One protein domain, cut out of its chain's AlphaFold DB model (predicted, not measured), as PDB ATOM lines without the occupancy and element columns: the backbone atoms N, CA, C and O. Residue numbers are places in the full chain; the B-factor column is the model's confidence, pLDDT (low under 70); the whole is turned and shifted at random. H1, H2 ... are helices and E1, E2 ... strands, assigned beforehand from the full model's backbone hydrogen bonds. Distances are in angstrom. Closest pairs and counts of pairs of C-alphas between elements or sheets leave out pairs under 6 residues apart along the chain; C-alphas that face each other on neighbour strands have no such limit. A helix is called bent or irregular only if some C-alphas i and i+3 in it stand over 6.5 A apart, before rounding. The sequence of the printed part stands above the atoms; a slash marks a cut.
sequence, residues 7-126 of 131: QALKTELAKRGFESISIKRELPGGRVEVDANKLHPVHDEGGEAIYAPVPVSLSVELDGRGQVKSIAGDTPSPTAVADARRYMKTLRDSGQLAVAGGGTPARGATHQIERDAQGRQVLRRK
ATOM      1  N   GLN A   7     222.648 178.260  94.283       86.38
ATOM      2  CA  GLN A   7     221.928 177.685  93.153       86.38
ATOM      3  C   GLN A   7     222.171 176.178  93.053       86.38
ATOM      4  O   GLN A   7     221.216 175.418  92.927       86.38
ATOM      5  N   ALA A   8     223.427 175.737  93.177       87.94
ATOM      6  CA  ALA A   8     223.761 174.314  93.177       87.94
ATOM      7  C   ALA A   8     223.093 173.577  94.349       87.94
ATOM      8  O   ALA A   8     222.515 172.509  94.153       87.94
ATOM      9  N   LEU A   9     223.084 174.182  95.543       88.25
ATOM     10  CA  LEU A   9     222.381 173.645  96.709       88.25
ATOM     11  C   LEU A   9     220.874 173.497  96.448       88.25
ATOM     12  O   LEU A   9     220.308 172.434  96.692       88.25
ATOM     13  N   LYS A  10     220.223 174.538  95.913       89.81
ATOM     14  CA  LYS A  10     218.798 174.492  95.551       89.81
ATOM     15  C   LYS A  10     218.508 173.395  94.528       89.81
ATOM     16  O   LYS A  10     217.530 172.672  94.683       89.81
ATOM     17  N   THR A  11     219.357 173.236  93.515       89.88
ATOM     18  CA  THR A  11     219.217 172.169  92.515       89.88
ATOM     19  C   THR A  11     219.341 170.779  93.140       89.88
ATOM     20  O   THR A  11     218.530 169.908  92.839       89.88
ATOM     21  N   GLU A  12     220.303 170.564  94.037       90.12
ATOM     22  CA  GLU A  12     220.470 169.278  94.725       90.12
ATOM     23  C   GLU A  12     219.298 168.954  95.658       90.12
ATOM     24  O   GLU A  12     218.813 167.823  95.678       90.12
ATOM     25  N   LEU A  13     218.786 169.944  96.392       90.38
ATOM     26  CA  LEU A  13     217.594 169.769  97.223       90.38
ATOM     27  C   LEU A  13     216.346 169.492  96.369       90.38
ATOM     28  O   LEU A  13     215.559 168.610  96.708       90.38
ATOM     29  N   ALA A  14     216.201 170.155  95.220       89.12
ATOM     30  CA  ALA A  14     215.102 169.894  94.292       89.12
ATOM     31  C   ALA A  14     215.130 168.461  93.737       89.12
ATOM     32  O   ALA A  14     214.096 167.796  93.698       89.12
ATOM     33  N   LYS A  15     216.315 167.934  93.391       88.31
ATOM     34  CA  LYS A  15     216.478 166.525  92.974       88.31
ATOM     35  C   LYS A  15     216.048 165.530  94.053       88.31
ATOM     36  O   LYS A  15     215.622 164.425  93.731       88.31
ATOM     37  N   ARG A  16     216.146 165.916  95.326       86.00
ATOM     38  CA  ARG A  16     215.714 165.111  96.480       86.00
ATOM     39  C   ARG A  16     214.226 165.280  96.815       86.00
ATOM     40  O   ARG A  16     213.765 164.714  97.801       86.00
ATOM     41  N   GLY A  17     213.475 166.023  95.999       86.19
ATOM     42  CA  GLY A  17     212.028 166.195  96.141       86.19
ATOM     43  C   GLY A  17     211.605 167.335  97.068       86.19
ATOM     44  O   GLY A  17     210.446 167.373  97.481       86.19
ATOM     45  N   PHE A  18     212.518 168.251  97.404       90.56
ATOM     46  CA  PHE A  18     212.180 169.473  98.132       90.56
ATOM     47  C   PHE A  18     211.777 170.597  97.174       90.56
ATOM     48  O   PHE A  18     212.388 170.807  96.130       90.56
ATOM     49  N   GLU A  19     210.769 171.367  97.558       90.12
ATOM     50  CA  GLU A  19     210.212 172.476  96.785       90.12
ATOM     51  C   GLU A  19     210.248 173.776  97.605       90.12
ATOM     52  O   GLU A  19     210.466 173.748  98.812       90.12
ATOM     53  N   SER A  20     210.048 174.936  96.966       89.38
ATOM     54  CA  SER A  20     210.013 176.252  97.645       89.38
ATOM     55  C   SER A  20     211.224 176.538  98.556       89.38
ATOM     56  O   SER A  20     211.098 177.129  99.627       89.38
ATOM     57  N   ILE A  21     212.410 176.113  98.116       91.88
ATOM     58  CA  ILE A  21     213.644 176.115  98.905       91.88
ATOM     59  C   ILE A  21     214.116 177.547  99.202       91.88
ATOM     60  O   ILE A  21     214.471 178.305  98.292       91.88
ATOM     61  N   SER A  22     214.199 177.876 100.488       91.88
ATOM     62  CA  SER A  22     214.637 179.163 101.026       91.88
ATOM     63  C   SER A  22     215.778 178.962 102.019       91.88
ATOM     64  O   SER A  22     215.632 178.269 103.019       91.88
ATOM     65  N   ILE A  23     216.934 179.571 101.758       91.19
ATOM     66  CA  ILE A  23     218.082 179.504 102.670       91.19
ATOM     67  C   ILE A  23     217.848 180.521 103.789       91.19
ATOM     68  O   ILE A  23     217.766 181.716 103.515       91.19
ATOM     69  N   LYS A  24     217.730 180.051 105.036       90.69
ATOM     70  CA  LYS A  24     217.529 180.902 106.216       90.69
ATOM     71  C   LYS A  24     218.817 181.594 106.630       90.69
ATOM     72  O   LYS A  24     218.837 182.806 106.816       90.69
ATOM     73  N   ARG A  25     219.876 180.807 106.824       89.44
ATOM     74  CA  ARG A  25     221.195 181.299 107.227       89.44
ATOM     75  C   ARG A  25     222.276 180.261 106.962       89.44
ATOM     76  O   ARG A  25     222.021 179.056 106.958       89.44
ATOM     77  N   GLU A  26     223.493 180.753 106.804       88.81
ATOM     78  CA  GLU A  26     224.711 179.952 106.753       88.81
ATOM     79  C   GLU A  26     225.353 179.957 108.147       88.81
ATOM     80  O   GLU A  26     225.488 181.004 108.782       88.81
ATOM     81  N   LEU A  27     225.712 178.777 108.644       86.38
ATOM     82  CA  LEU A  27     226.328 178.563 109.948       86.38
ATOM     83  C   LEU A  27     227.827 178.243 109.791       86.38
ATOM     84  O   LEU A  27     228.253 177.692 108.767       86.38
ATOM     85  N   PRO A  28     228.649 178.530 110.819       82.50
ATOM     86  CA  PRO A  28     230.049 178.124 110.836       82.50
ATOM     87  C   PRO A  28     230.218 176.614 110.612       82.50
ATOM     88  O   PRO A  28     229.372 175.810 111.000       82.50
ATOM     89  N   GLY A  29     231.335 176.226 109.994       81.00
ATOM     90  CA  GLY A  29     231.634 174.816 109.723       81.00
ATOM     91  C   GLY A  29     230.923 174.231 108.499       81.00
ATOM     92  O   GLY A  29     230.871 173.015 108.369       81.00
ATOM     93  N   GLY A  30     230.387 175.070 107.602       84.06
ATOM     94  CA  GLY A  30     229.780 174.610 106.347       84.06
ATOM     95  C   GLY A  30     228.369 174.048 106.517       84.06
ATOM     96  O   GLY A  30     227.945 173.216 105.722       84.06
ATOM     97  N   ARG A  31     227.643 174.476 107.553       89.69
ATOM     98  CA  ARG A  31     226.239 174.107 107.767       89.69
ATOM     99  C   ARG A  31     225.309 175.190 107.233       89.69
ATOM    100  O   ARG A  31     225.628 176.371 107.304       89.69
ATOM    101  N   VAL A  32     224.147 174.799 106.731       91.75
ATOM    102  CA  VAL A  32     223.140 175.703 106.165       91.75
ATOM    103  C   VAL A  32     221.778 175.332 106.710       91.75
ATOM    104  O   VAL A  32     221.370 174.177 106.624       91.75
ATOM    105  N   GLU A  33     221.061 176.313 107.242       93.38
ATOM    106  CA  GLU A  33     219.653 176.145 107.583       93.38
ATOM    107  C   GLU A  33     218.798 176.535 106.383       93.38
ATOM    108  O   GLU A  33     218.948 177.621 105.813       93.38
ATOM    109  N   VAL A  34     217.893 175.644 105.996       93.69
ATOM    110  CA  VAL A  34     217.057 175.791 104.810       93.69
ATOM    111  C   VAL A  34     215.619 175.475 105.184       93.69
ATOM    112  O   VAL A  34     215.351 174.420 105.738       93.69
ATOM    113  N   ASP A  35     214.685 176.352 104.846       94.12
ATOM    114  CA  ASP A  35     213.272 175.990 104.818       94.12
ATOM    115  C   ASP A  35     212.902 175.500 103.424       94.12
ATOM    116  O   ASP A  35     213.309 176.073 102.411       94.12
ATOM    117  N   ALA A  36     212.113 174.441 103.366       94.19
ATOM    118  CA  ALA A  36     211.573 173.919 102.127       94.19
ATOM    119  C   ALA A  36     210.195 173.308 102.375       94.19
ATOM    120  O   ALA A  36     209.767 173.138 103.512       94.19
ATOM    121  N   ASN A  37     209.519 172.931 101.301       93.12
ATOM    122  CA  ASN A  37     208.353 172.070 101.356       93.12
ATOM    123  C   ASN A  37     208.748 170.672 100.888       93.12
ATOM    124  O   ASN A  37     209.447 170.527  99.886       93.12
ATOM    125  N   LYS A  38     208.271 169.640 101.578       92.00
ATOM    126  CA  LYS A  38     208.358 168.253 101.121       92.00
ATOM    127  C   LYS A  38     206.962 167.782 100.757       92.00
ATOM    128  O   LYS A  38     206.024 167.980 101.529       92.00
ATOM    129  N   LEU A  39     206.824 167.152  99.594       90.44
ATOM    130  CA  LEU A  39     205.588 166.463  99.249       90.44
ATOM    131  C   LEU A  39     205.399 165.292 100.213       90.44
ATOM    132  O   LEU A  39     206.149 164.316 100.171       90.44
ATOM    133  N   HIS A  40     204.413 165.409 101.096       89.44
ATOM    134  CA  HIS A  40     204.095 164.392 102.087       89.44
ATOM    135  C   HIS A  40     202.690 163.847 101.831       89.44
ATOM    136  O   HIS A  40     201.780 164.644 101.576       89.44
ATOM    137  N   PRO A  41     202.480 162.520 101.904       90.06
ATOM    138  CA  PRO A  41     201.150 161.952 101.770       90.06
ATOM    139  C   PRO A  41     200.257 162.445 102.909       90.06
ATOM    140  O   PRO A  41     200.595 162.328 104.091       90.06
ATOM    141  N   VAL A  42     199.111 162.994 102.537       86.81
ATOM    142  CA  VAL A  42     198.032 163.383 103.434       86.81
ATOM    143  C   VAL A  42     196.819 162.553 103.048       86.81
ATOM    144  O   VAL A  42     196.344 162.594 101.912       86.81
ATOM    145  N   HIS A  43     196.342 161.762 104.001       81.06
ATOM    146  CA  HIS A  43     195.152 160.946 103.823       81.06
ATOM    147  C   HIS A  43     193.940 161.752 104.278       81.06
ATOM    148  O   HIS A  43     193.936 162.308 105.383       81.06
ATOM    149  N   ASP A  44     192.923 161.803 103.425       66.81
ATOM    150  CA  ASP A  44     191.583 162.200 103.840       66.81
ATOM    151  C   ASP A  44     190.738 160.952 104.117       66.81
ATOM    152  O   ASP A  44     191.083 159.860 103.657       66.81
ATOM    153  N   GLU A  45     189.672 161.099 104.901       58.28
ATOM    154  CA  GLU A  45     188.836 159.989 105.374       58.28
ATOM    155  C   GLU A  45     188.340 159.113 104.201       58.28
ATOM    156  O   GLU A  45     187.404 159.465 103.489       58.28
ATOM    157  N   GLY A  46     188.997 157.963 103.991       56.84
ATOM    158  CA  GLY A  46     188.587 156.914 103.046       56.84
ATOM    159  C   GLY A  46     189.087 157.029 101.597       56.84
ATOM    160  O   GLY A  46     188.628 156.253 100.761       56.84
ATOM    161  N   GLY A  47     189.999 157.956 101.274       68.00
ATOM    162  CA  GLY A  47     190.467 158.199  99.897       68.00
ATOM    163  C   GLY A  47     191.930 157.832  99.601       68.00
ATOM    164  O   GLY A  47     192.705 157.484 100.492       68.00
ATOM    165  N   GLU A  48     192.318 157.957  98.326       75.94
ATOM    166  CA  GLU A  48     193.719 157.882  97.878       75.94
ATOM    167  C   GLU A  48     194.561 158.996  98.532       75.94
ATOM    168  O   GLU A  48     194.075 160.110  98.753       75.94
ATOM    169  N   ALA A  49     195.825 158.704  98.850       85.44
ATOM    170  CA  ALA A  49     196.727 159.675  99.460       85.44
ATOM    171  C   ALA A  49     197.006 160.840  98.500       85.44
ATOM    172  O   ALA A  49     197.483 160.638  97.382       85.44
ATOM    173  N   ILE A  50     196.773 162.069  98.967       87.88
ATOM    174  CA  ILE A  50     197.137 163.274  98.224       87.88
ATOM    175  C   ILE A  50     198.419 163.831  98.830       87.88
ATOM    176  O   ILE A  50     198.504 164.113 100.022       87.88
ATOM    177  N   TYR A  51     199.432 163.997  97.999       90.25
ATOM    178  CA  TYR A  51     200.707 164.575  98.373       90.25
ATOM    179  C   TYR A  51     200.571 166.092  98.452       90.25
ATOM    180  O   TYR A  51     200.413 166.774  97.437       90.25
ATOM    181  N   ALA A  52     200.635 166.622  99.667       89.81
ATOM    182  CA  ALA A  52     200.604 168.054  99.916       89.81
ATOM    183  C   ALA A  52     202.021 168.584 100.182       89.81
ATOM    184  O   ALA A  52     202.840 167.873 100.771       89.81
ATOM    185  N   PRO A  53     202.331 169.830  99.782       90.81
ATOM    186  CA  PRO A  53     203.564 170.485 100.191       90.81
ATOM    187  C   PRO A  53     203.499 170.799 101.691       90.81
ATOM    188  O   PRO A  53     202.756 171.685 102.110       90.81
ATOM    189  N   VAL A  54     204.275 170.075 102.498       92.44
ATOM    190  CA  VAL A  54     204.365 170.283 103.950       92.44
ATOM    191  C   VAL A  54     205.686 170.981 104.280       92.44
ATOM    192  O   VAL A  54     206.731 170.515 103.813       92.44
ATOM    193  N   PRO A  55     205.677 172.079 105.057       91.94
ATOM    194  CA  PRO A  55     206.898 172.794 105.405       91.94
ATOM    195  C   PRO A  55     207.826 171.931 106.272       91.94
ATOM    196  O   PRO A  55     207.389 171.258 107.207       91.94
ATOM    197  N   VAL A  56     209.118 171.979 105.958       93.75
ATOM    198  CA  VAL A  56     210.217 171.324 106.673       93.75
ATOM    199  C   VAL A  56     211.377 172.301 106.846       93.75
ATOM    200  O   VAL A  56     211.682 173.087 105.948       93.75
ATOM    201  N   SER A  57     212.048 172.227 107.994       93.44
ATOM    202  CA  SER A  57     213.304 172.938 108.232       93.44
ATOM    203  C   SER A  57     214.452 171.937 108.191       93.44
ATOM    204  O   SER A  57     214.534 171.022 109.008       93.44
ATOM    205  N   LEU A  58     215.330 172.119 107.213       93.19
ATOM    206  CA  LEU A  58     216.468 171.268 106.926       93.19
ATOM    207  C   LEU A  58     217.745 171.889 107.490       93.19
ATOM    208  O   LEU A  58     217.992 173.088 107.344       93.19
ATOM    209  N   SER A  59     218.599 171.044 108.056       93.25
ATOM    210  CA  SER A  59     220.000 171.372 108.304       93.25
ATOM    211  C   SER A  59     220.853 170.630 107.282       93.25
ATOM    212  O   SER A  59     220.872 169.399 107.264       93.25
ATOM    213  N   VAL A  60     221.515 171.372 106.398       92.56
ATOM    214  CA  VAL A  60     222.370 170.823 105.345       92.56
ATOM    215  C   VAL A  60     223.825 171.012 105.738       92.56
ATOM    216  O   VAL A  60     224.272 172.138 105.937       92.56
ATOM    217  N   GLU A  61     224.579 169.923 105.831       92.12
ATOM    218  CA  GLU A  61     226.030 169.974 106.008       92.12
ATOM    219  C   GLU A  61     226.708 169.875 104.646       92.12
ATOM    220  O   GLU A  61     226.346 169.033 103.817       92.12
ATOM    221  N   LEU A  62     227.710 170.718 104.426       89.62
ATOM    222  CA  LEU A  62     228.496 170.736 103.206       89.62
ATOM    223  C   LEU A  62     229.901 170.199 103.445       89.62
ATOM    224  O   LEU A  62     230.469 170.337 104.528       89.62
ATOM    225  N   ASP A  63     230.474 169.591 102.415       86.81
ATOM    226  CA  ASP A  63     231.865 169.163 102.425       86.81
ATOM    227  C   ASP A  63     232.839 170.333 102.161       86.81
ATOM    228  O   ASP A  63     232.451 171.475 101.898       86.81
ATOM    229  N   GLY A  64     234.146 170.045 102.193       82.62
ATOM    230  CA  GLY A  64     235.195 171.032 101.906       82.62
ATOM    231  C   GLY A  64     235.179 171.592 100.474       82.62
ATOM    232  O   GLY A  64     235.907 172.541 100.191       82.62
ATOM    233  N   ARG A  65     234.357 171.029  99.578       82.19
ATOM    234  CA  ARG A  65     234.140 171.477  98.195       82.19
ATOM    235  C   ARG A  65     232.820 172.247  98.034       82.19
ATOM    236  O   ARG A  65     232.517 172.685  96.927       82.19
ATOM    237  N   GLY A  66     232.053 172.434  99.112       79.56
ATOM    238  CA  GLY A  66     230.754 173.107  99.097       79.56
ATOM    239  C   GLY A  66     229.608 172.244  98.557       79.56
ATOM    240  O   GLY A  66     228.571 172.791  98.180       79.56
ATOM    241  N   GLN A  67     229.779 170.921  98.491       85.94
ATOM    242  CA  GLN A  67     228.751 169.970  98.063       85.94
ATOM    243  C   GLN A  67     227.967 169.427  99.256       85.94
ATOM    244  O   GLN A  67     228.482 169.374 100.369       85.94
ATOM    245  N   VAL A  68     226.722 168.995  99.026       88.81
ATOM    246  CA  VAL A  68     225.864 168.423 100.075       88.81
ATOM    247  C   VAL A  68     226.451 167.110 100.585       88.81
ATOM    248  O   VAL A  68     226.436 166.101  99.883       88.81
ATOM    249  N   LYS A  69     226.906 167.120 101.837       90.56
ATOM    250  CA  LYS A  69     227.416 165.949 102.554       90.56
ATOM    251  C   LYS A  69     226.297 165.222 103.293       90.56
ATOM    252  O   LYS A  69     226.197 164.001 103.205       90.56
ATOM    253  N   SER A  70     225.449 165.954 104.015       90.38
ATOM    254  CA  SER A  70     224.329 165.383 104.770       90.38
ATOM    255  C   SER A  70     223.149 166.355 104.846       90.38
ATOM    256  O   SER A  70     223.304 167.563 104.666       90.38
ATOM    257  N   ILE A  71     221.953 165.810 105.072       91.31
ATOM    258  CA  ILE A  71     220.722 166.574 105.288       91.31
ATOM    259  C   ILE A  71     220.028 165.972 106.507       91.31
ATOM    260  O   ILE A  71     219.791 164.766 106.541       91.31
ATOM    261  N   ALA A  72     219.691 166.809 107.480       91.25
ATOM    262  CA  ALA A  72     218.874 166.459 108.635       91.25
ATOM    263  C   ALA A  72     217.568 167.268 108.632       91.25
ATOM    264  O   ALA A  72     217.516 168.353 108.056       91.25
ATOM    265  N   GLY A  73     216.526 166.752 109.294       87.88
ATOM    266  CA  GLY A  73     215.219 167.422 109.390       87.88
ATOM    267  C   GLY A  73     214.303 167.208 108.181       87.88
ATOM    268  O   GLY A  73     213.373 167.977 107.962       87.88
ATOM    269  N   ASP A  74     214.547 166.168 107.380       86.62
ATOM    270  CA  ASP A  74     213.783 165.886 106.161       86.62
ATOM    271  C   ASP A  74     212.359 165.364 106.420       86.62
ATOM    272  O   ASP A  74     211.576 165.223 105.479       86.62
ATOM    273  N   THR A  75     212.032 165.029 107.665       87.94
ATOM    274  CA  THR A  75     210.734 164.488 108.061       87.94
ATOM    275  C   THR A  75     209.874 165.614 108.638       87.94
ATOM    276  O   THR A  75     210.280 166.227 109.627       87.94
ATOM    277  N   PRO A  76     208.698 165.908 108.051       89.31
ATOM    278  CA  PRO A  76     207.793 166.913 108.594       89.31
ATOM    279  C   PRO A  76     207.336 166.581 110.015       89.31
ATOM    280  O   PRO A  76     207.132 165.415 110.357       89.31
ATOM    281  N   SER A  77     207.134 167.609 110.842       90.69
ATOM    282  CA  SER A  77     206.592 167.409 112.186       90.69
ATOM    283  C   SER A  77     205.134 166.926 112.123       90.69
ATOM    284  O   SER A  77     204.397 167.305 111.206       90.69
ATOM    285  N   PRO A  78     204.653 166.163 113.124       89.00
ATOM    286  CA  PRO A  78     203.250 165.749 113.185       89.00
ATOM    287  C   PRO A  78     202.272 166.930 113.142       89.00
ATOM    288  O   PRO A  78     201.208 166.837 112.535       89.00
ATOM    289  N   THR A  79     202.654 168.062 113.742       89.81
ATOM    290  CA  THR A  79     201.881 169.308 113.707       89.81
ATOM    291  C   THR A  79     201.778 169.881 112.294       89.81
ATOM    292  O   THR A  79     200.676 170.185 111.854       89.81
ATOM    293  N   ALA A  80     202.880 169.934 111.538       90.19
ATOM    294  CA  ALA A  80     202.873 170.419 110.159       90.19
ATOM    295  C   ALA A  80     202.031 169.520 109.236       90.19
ATOM    296  O   ALA A  80     201.327 170.011 108.355       90.19
ATOM    297  N   VAL A  81     202.056 168.201 109.461       90.12
ATOM    298  CA  VAL A  81     201.200 167.251 108.732       90.12
ATOM    299  C   VAL A  81     199.723 167.456 109.083       90.12
ATOM    300  O   VAL A  81     198.875 167.461 108.188       90.12
ATOM    301  N   ALA A  82     199.394 167.657 110.363       88.75
ATOM    302  CA  ALA A  82     198.027 167.941 110.799       88.75
ATOM    303  C   ALA A  82     197.500 169.262 110.214       88.75
ATOM    304  O   ALA A  82     196.362 169.315 109.742       88.75
ATOM    305  N   ASP A  83     198.341 170.295 110.170       89.44
ATOM    306  CA  ASP A  83     198.014 171.580 109.553       89.44
ATOM    307  C   ASP A  83     197.786 171.438 108.046       89.44
ATOM    308  O   ASP A  83     196.798 171.956 107.528       89.44
ATOM    309  N   ALA A  84     198.626 170.670 107.345       88.88
ATOM    310  CA  ALA A  84     198.431 170.376 105.926       88.88
ATOM    311  C   ALA A  84     197.111 169.629 105.668       88.88
ATOM    312  O   ALA A  84     196.374 169.977 104.743       88.88
ATOM    313  N   ARG A  85     196.759 168.660 106.525       89.19
ATOM    314  CA  ARG A  85     195.465 167.962 106.470       89.19
ATOM    315  C   ARG A  85     194.296 168.917 106.682       89.19
ATOM    316  O   ARG A  85     193.334 168.890 105.915       89.19
ATOM    317  N   ARG A  86     194.375 169.786 107.691       88.88
ATOM    318  CA  ARG A  86     193.336 170.785 107.966       88.88
ATOM    319  C   ARG A  86     193.194 171.770 106.809       88.88
ATOM    320  O   ARG A  86     192.076 172.065 106.405       88.88
ATOM    321  N   TYR A  87     194.312 172.226 106.252       87.56
ATOM    322  CA  TYR A  87     194.337 173.125 105.105       87.56
ATOM    323  C   TYR A  87     193.657 172.501 103.885       87.56
ATOM    324  O   TYR A  87     192.785 173.118 103.274       87.56
ATOM    325  N   MET A  88     193.983 171.246 103.575       85.44
ATOM    326  CA  MET A  88     193.326 170.487 102.513       85.44
ATOM    327  C   MET A  88     191.819 170.356 102.724       85.44
ATOM    328  O   MET A  88     191.056 170.590 101.787       85.44
ATOM    329  N   LYS A  89     191.392 170.031 103.950       85.88
ATOM    330  CA  LYS A  89     189.972 169.973 104.305       85.88
ATOM    331  C   LYS A  89     189.292 171.320 104.053       85.88
ATOM    332  O   LYS A  89     188.293 171.370 103.348       85.88
ATOM    333  N   THR A  90     189.887 172.424 104.507       87.56
ATOM    334  CA  THR A  90     189.364 173.775 104.256       87.56
ATOM    335  C   THR A  90     189.267 174.106 102.765       87.56
ATOM    336  O   THR A  90     188.263 174.673 102.337       87.56
ATOM    337  N   LEU A  91     190.262 173.749 101.947       85.69
ATOM    338  CA  LEU A  91     190.210 173.967 100.495       85.69
ATOM    339  C   LEU A  91     189.074 173.181  99.827       85.69
ATOM    340  O   LEU A  91     188.445 173.681  98.895       85.69
ATOM    341  N   ARG A  92     188.816 171.961 100.302       82.69
ATOM    342  CA  ARG A  92     187.743 171.097  99.805       82.69
ATOM    343  C   ARG A  92     186.372 171.639 100.228       82.69
ATOM    344  O   ARG A  92     185.533 171.873  99.363       82.69
ATOM    345  N   ASP A  93     186.200 171.952 101.514       84.69
ATOM    346  CA  ASP A  93     184.960 172.493 102.094       84.69
ATOM    347  C   ASP A  93     184.579 173.860 101.497       84.69
ATOM    348  O   ASP A  93     183.403 174.165 101.319       84.69
ATOM    349  N   SER A  94     185.572 174.685 101.149       83.38
ATOM    350  CA  SER A  94     185.360 176.003 100.528       83.38
ATOM    351  C   SER A  94     185.187 175.966  99.003       83.38
ATOM    352  O   SER A  94     185.028 177.020  98.386       83.38
ATOM    353  N   GLY A  95     185.255 174.788  98.371       79.62
ATOM    354  CA  GLY A  95     185.194 174.653  96.910       79.62
ATOM    355  C   GLY A  95     186.401 175.249  96.170       79.62
ATOM    356  O   GLY A  95     186.347 175.460  94.958       79.62
ATOM    357  N   GLN A  96     187.503 175.521  96.874       83.19
ATOM    358  CA  GLN A  96     188.737 176.080  96.311       83.19
ATOM    359  C   GLN A  96     189.681 175.019  95.723       83.19
ATOM    360  O   GLN A  96     190.721 175.375  95.158       83.19
ATOM    361  N   LEU A  97     189.328 173.736  95.848       80.94
ATOM    362  CA  LEU A  97     190.086 172.591  95.353       80.94
ATOM    363  C   LEU A  97     189.407 171.951  94.136       80.94
ATOM    364  O   LEU A  97     188.348 171.340  94.257       80.94
ATOM    365  N   ALA A  98     190.052 172.030  92.975       79.38
ATOM    366  CA  ALA A  98     189.666 171.265  91.796       79.38
ATOM    367  C   ALA A  98     190.272 169.850  91.839       79.38
ATOM    368  O   ALA A  98     191.457 169.680  92.132       79.38
ATOM    369  N   VAL A  99     189.478 168.831  91.513       69.62
ATOM    370  CA  VAL A  99     189.931 167.432  91.424       69.62
ATOM    371  C   VAL A  99     190.250 167.092  89.964       69.62
ATOM    372  O   VAL A  99     189.476 167.433  89.067       69.62
ATOM    373  N   ALA A 100     191.382 166.427  89.708       63.50
ATOM    374  CA  ALA A 100     191.740 165.960  88.366       63.50
ATOM    375  C   ALA A 100     190.641 165.064  87.770       63.50
ATOM    376  O   ALA A 100     190.195 164.113  88.407       63.50
ATOM    377  N   GLY A 101     190.235 165.356  86.531       56.56
ATOM    378  CA  GLY A 101     189.229 164.589  85.783       56.56
ATOM    379  C   GLY A 101     187.792 165.107  85.903       56.56
ATOM    380  O   GLY A 101     186.933 164.678  85.139       56.56
ATOM    381  N   GLY A 102     187.524 166.061  86.798       49.75
ATOM    382  CA  GLY A 102     186.201 166.659  86.979       49.75
ATOM    383  C   GLY A 102     186.031 167.976  86.226       49.75
ATOM    384  O   GLY A 102     186.021 169.017  86.866       49.75
ATOM    385  N   GLY A 103     185.885 167.934  84.896       54.47
ATOM    386  CA  GLY A 103     185.447 169.081  84.081       54.47
ATOM    387  C   GLY A 103     186.194 170.409  84.307       54.47
ATOM    388  O   GLY A 103     187.287 170.463  84.869       54.47
ATOM    389  N   THR A 104     185.623 171.508  83.810       54.75
ATOM    390  CA  THR A 104     186.171 172.859  83.997       54.75
ATOM    391  C   THR A 104     186.307 173.154  85.497       54.75
ATOM    392  O   THR A 104     185.315 173.009  86.214       54.75
ATOM    393  N   PRO A 105     187.483 173.588  85.994       58.00
ATOM    394  CA  PRO A 105     187.651 173.908  87.408       58.00
ATOM    395  C   PRO A 105     186.596 174.931  87.834       58.00
ATOM    396  O   PRO A 105     186.366 175.911  87.118       58.00
ATOM    397  N   ALA A 106     185.963 174.700  88.987       60.53
ATOM    398  CA  ALA A 106     184.948 175.599  89.522       60.53
ATOM    399  C   ALA A 106     185.469 177.048  89.522       60.53
ATOM    400  O   ALA A 106     186.636 177.305  89.842       60.53
ATOM    401  N   ARG A 107     184.616 178.006  89.131       61.91
ATOM    402  CA  ARG A 107     184.940 179.442  89.154       61.91
ATOM    403  C   ARG A 107     185.357 179.806  90.589       61.91
ATOM    404  O   ARG A 107     184.514 179.817  91.475       61.91
ATOM    405  N   GLY A 108     186.650 180.058  90.814       67.12
ATOM    406  CA  GLY A 108     187.214 180.337  92.145       67.12
ATOM    407  C   GLY A 108     188.183 179.283  92.700       67.12
ATOM    408  O   GLY A 108     188.789 179.527  93.741       67.12
ATOM    409  N   ALA A 109     188.395 178.155  92.011       76.31
ATOM    410  CA  ALA A 109     189.397 177.168  92.411       76.31
ATOM    411  C   ALA A 109     190.814 177.764  92.353       76.31
ATOM    412  O   ALA A 109     191.323 178.122  91.285       76.31
ATOM    413  N   THR A 110     191.452 177.860  93.517       82.31
ATOM    414  CA  THR A 110     192.829 178.348  93.670       82.31
ATOM    415  C   THR A 110     193.837 177.204  93.698       82.31
ATOM    416  O   THR A 110     195.022 177.429  93.456       82.31
ATOM    417  N   HIS A 111     193.377 175.979  93.955       85.38
ATOM    418  CA  HIS A 111     194.190 174.773  94.019       85.38
ATOM    419  C   HIS A 111     193.613 173.678  93.127       85.38
ATOM    420  O   HIS A 111     192.408 173.619  92.885       85.38
ATOM    421  N   GLN A 112     194.486 172.803  92.650       86.19
ATOM    422  CA  GLN A 112     194.150 171.662  91.820       86.19
ATOM    423  C   GLN A 112     194.958 170.447  92.271       86.19
ATOM    424  O   GLN A 112     196.135 170.559  92.613       86.19
ATOM    425  N   ILE A 113     194.317 169.283  92.272       85.44
ATOM    426  CA  ILE A 113     195.014 168.004  92.364       85.44
ATOM    427  C   ILE A 113     195.483 167.645  90.957       85.44
ATOM    428  O   ILE A 113     194.666 167.536  90.046       85.44
ATOM    429  N   GLU A 114     196.785 167.461  90.784       86.44
ATOM    430  CA  GLU A 114     197.404 166.991  89.543       86.44
ATOM    431  C   GLU A 114     198.032 165.616  89.771       86.44
ATOM    432  O   GLU A 114     198.324 165.251  90.906       86.44
ATOM    433  N   ARG A 115     198.254 164.841  88.706       84.88
ATOM    434  CA  ARG A 115     199.080 163.632  88.800       84.88
ATOM    435  C   ARG A 115     200.514 163.974  88.426       84.88
ATOM    436  O   ARG A 115     200.745 164.550  87.365       84.88
ATOM    437  N   ASP A 116     201.461 163.635  89.292       82.62
ATOM    438  CA  ASP A 116     202.879 163.797  88.982       82.62
ATOM    439  C   ASP A 116     203.389 162.705  88.023       82.62
ATOM    440  O   ASP A 116     202.671 161.773  87.658       82.62
ATOM    441  N   ALA A 117     204.660 162.802  87.625       78.88
ATOM    442  CA  ALA A 117     205.310 161.813  86.763       78.88
ATOM    443  C   ALA A 117     205.400 160.402  87.386       78.88
ATOM    444  O   ALA A 117     205.695 159.441  86.684       78.88
ATOM    445  N   GLN A 118     205.159 160.273  88.695       80.06
ATOM    446  CA  GLN A 118     205.088 158.998  89.412       80.06
ATOM    447  C   GLN A 118     203.638 158.502  89.568       80.06
ATOM    448  O   GLN A 118     203.403 157.500  90.236       80.06
ATOM    449  N   GLY A 119     202.665 159.190  88.961       81.31
ATOM    450  CA  GLY A 119     201.242 158.863  89.038       81.31
ATOM    451  C   GLY A 119     200.565 159.284  90.343       81.31
ATOM    452  O   GLY A 119     199.385 158.996  90.524       81.31
ATOM    453  N   ARG A 120     201.270 159.979  91.240       86.00
ATOM    454  CA  ARG A 120     200.766 160.380  92.558       86.00
ATOM    455  C   ARG A 120     199.887 161.615  92.443       86.00
ATOM    456  O   ARG A 120     200.222 162.546  91.714       86.00
ATOM    457  N   GLN A 121     198.799 161.656  93.208       87.06
ATOM    458  CA  GLN A 121     197.975 162.855  93.344       87.06
ATOM    459  C   GLN A 121     198.737 163.916  94.144       87.06
ATOM    460  O   GLN A 121     199.053 163.688  95.305       87.06
ATOM    461  N   VAL A 122     199.028 165.073  93.555       88.25
ATOM    462  CA  VAL A 122     199.765 166.175  94.184       88.25
ATOM    463  C   VAL A 122     198.897 167.424  94.232       88.25
ATOM    464  O   VAL A 122     198.343 167.850  93.218       88.25
ATOM    465  N   LEU A 123     198.816 168.050  95.406       87.69
ATOM    466  CA  LEU A 123     198.180 169.352  95.571       87.69
ATOM    467  C   LEU A 123     199.072 170.444  94.971       87.69
ATOM    468  O   LEU A 123     200.156 170.734  95.481       87.69
ATOM    469  N   ARG A 124     198.591 171.101  93.919       86.94
ATOM    470  CA  ARG A 124     199.246 172.249  93.291       86.94
ATOM    471  C   ARG A 124     198.363 173.481  93.411       86.94
ATOM    472  O   ARG A 124     197.150 173.431  93.234       86.94
ATOM    473  N   ARG A 125     198.971 174.625  93.720       84.75
ATOM    474  CA  ARG A 125     198.276 175.913  93.654       84.75
ATOM    475  C   ARG A 125     198.257 176.374  92.203       84.75
ATOM    476  O   ARG A 125     199.311 176.475  91.576       84.75
ATOM    477  N   LYS A 126     197.076 176.701  91.686       76.94
ATOM    478  CA  LYS A 126     196.926 177.275  90.353       76.94
ATOM    479  C   LYS A 126     197.627 178.631  90.346       76.94
ATOM    480  O   LYS A 126     197.328 179.500  91.168       76.94
TER     481      LYS A 126
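AT A GLANCE: This is residues 7 to 126 of the 131 residues of an uncharacterized protein of Alphaproteobacteria bacterium (UniProt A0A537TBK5). What is the main picture? A long, strongly twisted sheet, with the bent strands E2 and E3 running through it, curls round the short helix H1 near one end; near the other end the longer helix H2 covers the opposite face, and the hairpin E5 and E6 joins E3. What makes it up? The printed part has 120 residues, with two named helices and six named strands in the order H1 E1 E2 E3 E4 H2 E5 E6, class mixed. In the branched, mixed sheet E1 to E4 are a meander, each strand the antiparallel neighbour of the one before, and E6 is parallel to E3. How compact is it? It is only just loose, close to compact, with a radius of gyration of the C-alphas of 16.6 A and spans of 53 by 27 by 23 A.

HOW THE PARTS SIT: What pairs with E3, residues 50 to 62? Within hydrogen-bond range are N 38 of E2, residues 31 to 42, and O 54, 2.9 A; on the other side of E3 are E4, residues 68 to 72, with N 61 and O 70 at 2.9 A, and E6, residues 121 to 125, with N 51 and O 121 at 2.7 A. Which hairpins add edge strands? E1, residues 18 to 27, pairs with E2, N 22 and O 35 at 2.8 A, and E5, residues 111 to 115, with E6, N 112 and O 124 at 2.8 A. Where are the helices? H2, residues 78 to 93, is on the sheet at a height of 9.0 A, its closest C-alpha pair with E3 being Ala 84 and Val 54, 6.3 A. H1, residues 7 to 15, is on the opposite face, its closest C-alpha pair with E1 being Lys 10 and Ile 21, 6.4 A; in both helices every O i to N i+4 pair is within range.

IN THESE COORDINATES: Which elements are long? E3 measures 32.6 A, E2 30.5 A and H2 22.4 A; E3 bends by 62 degrees at residue 55. Where are the anchors? H1 begins at C-alpha 7 (221.928, 177.685, 93.153), and E6 ends at C-alpha 125 (198.276, 175.913, 93.654).

THE WHOLE: Is it unbroken? The printed part has no cut; the link from H2 to E5 is long. Where is confidence low? Residues 44 to 47 and 99 to 108 are under 70.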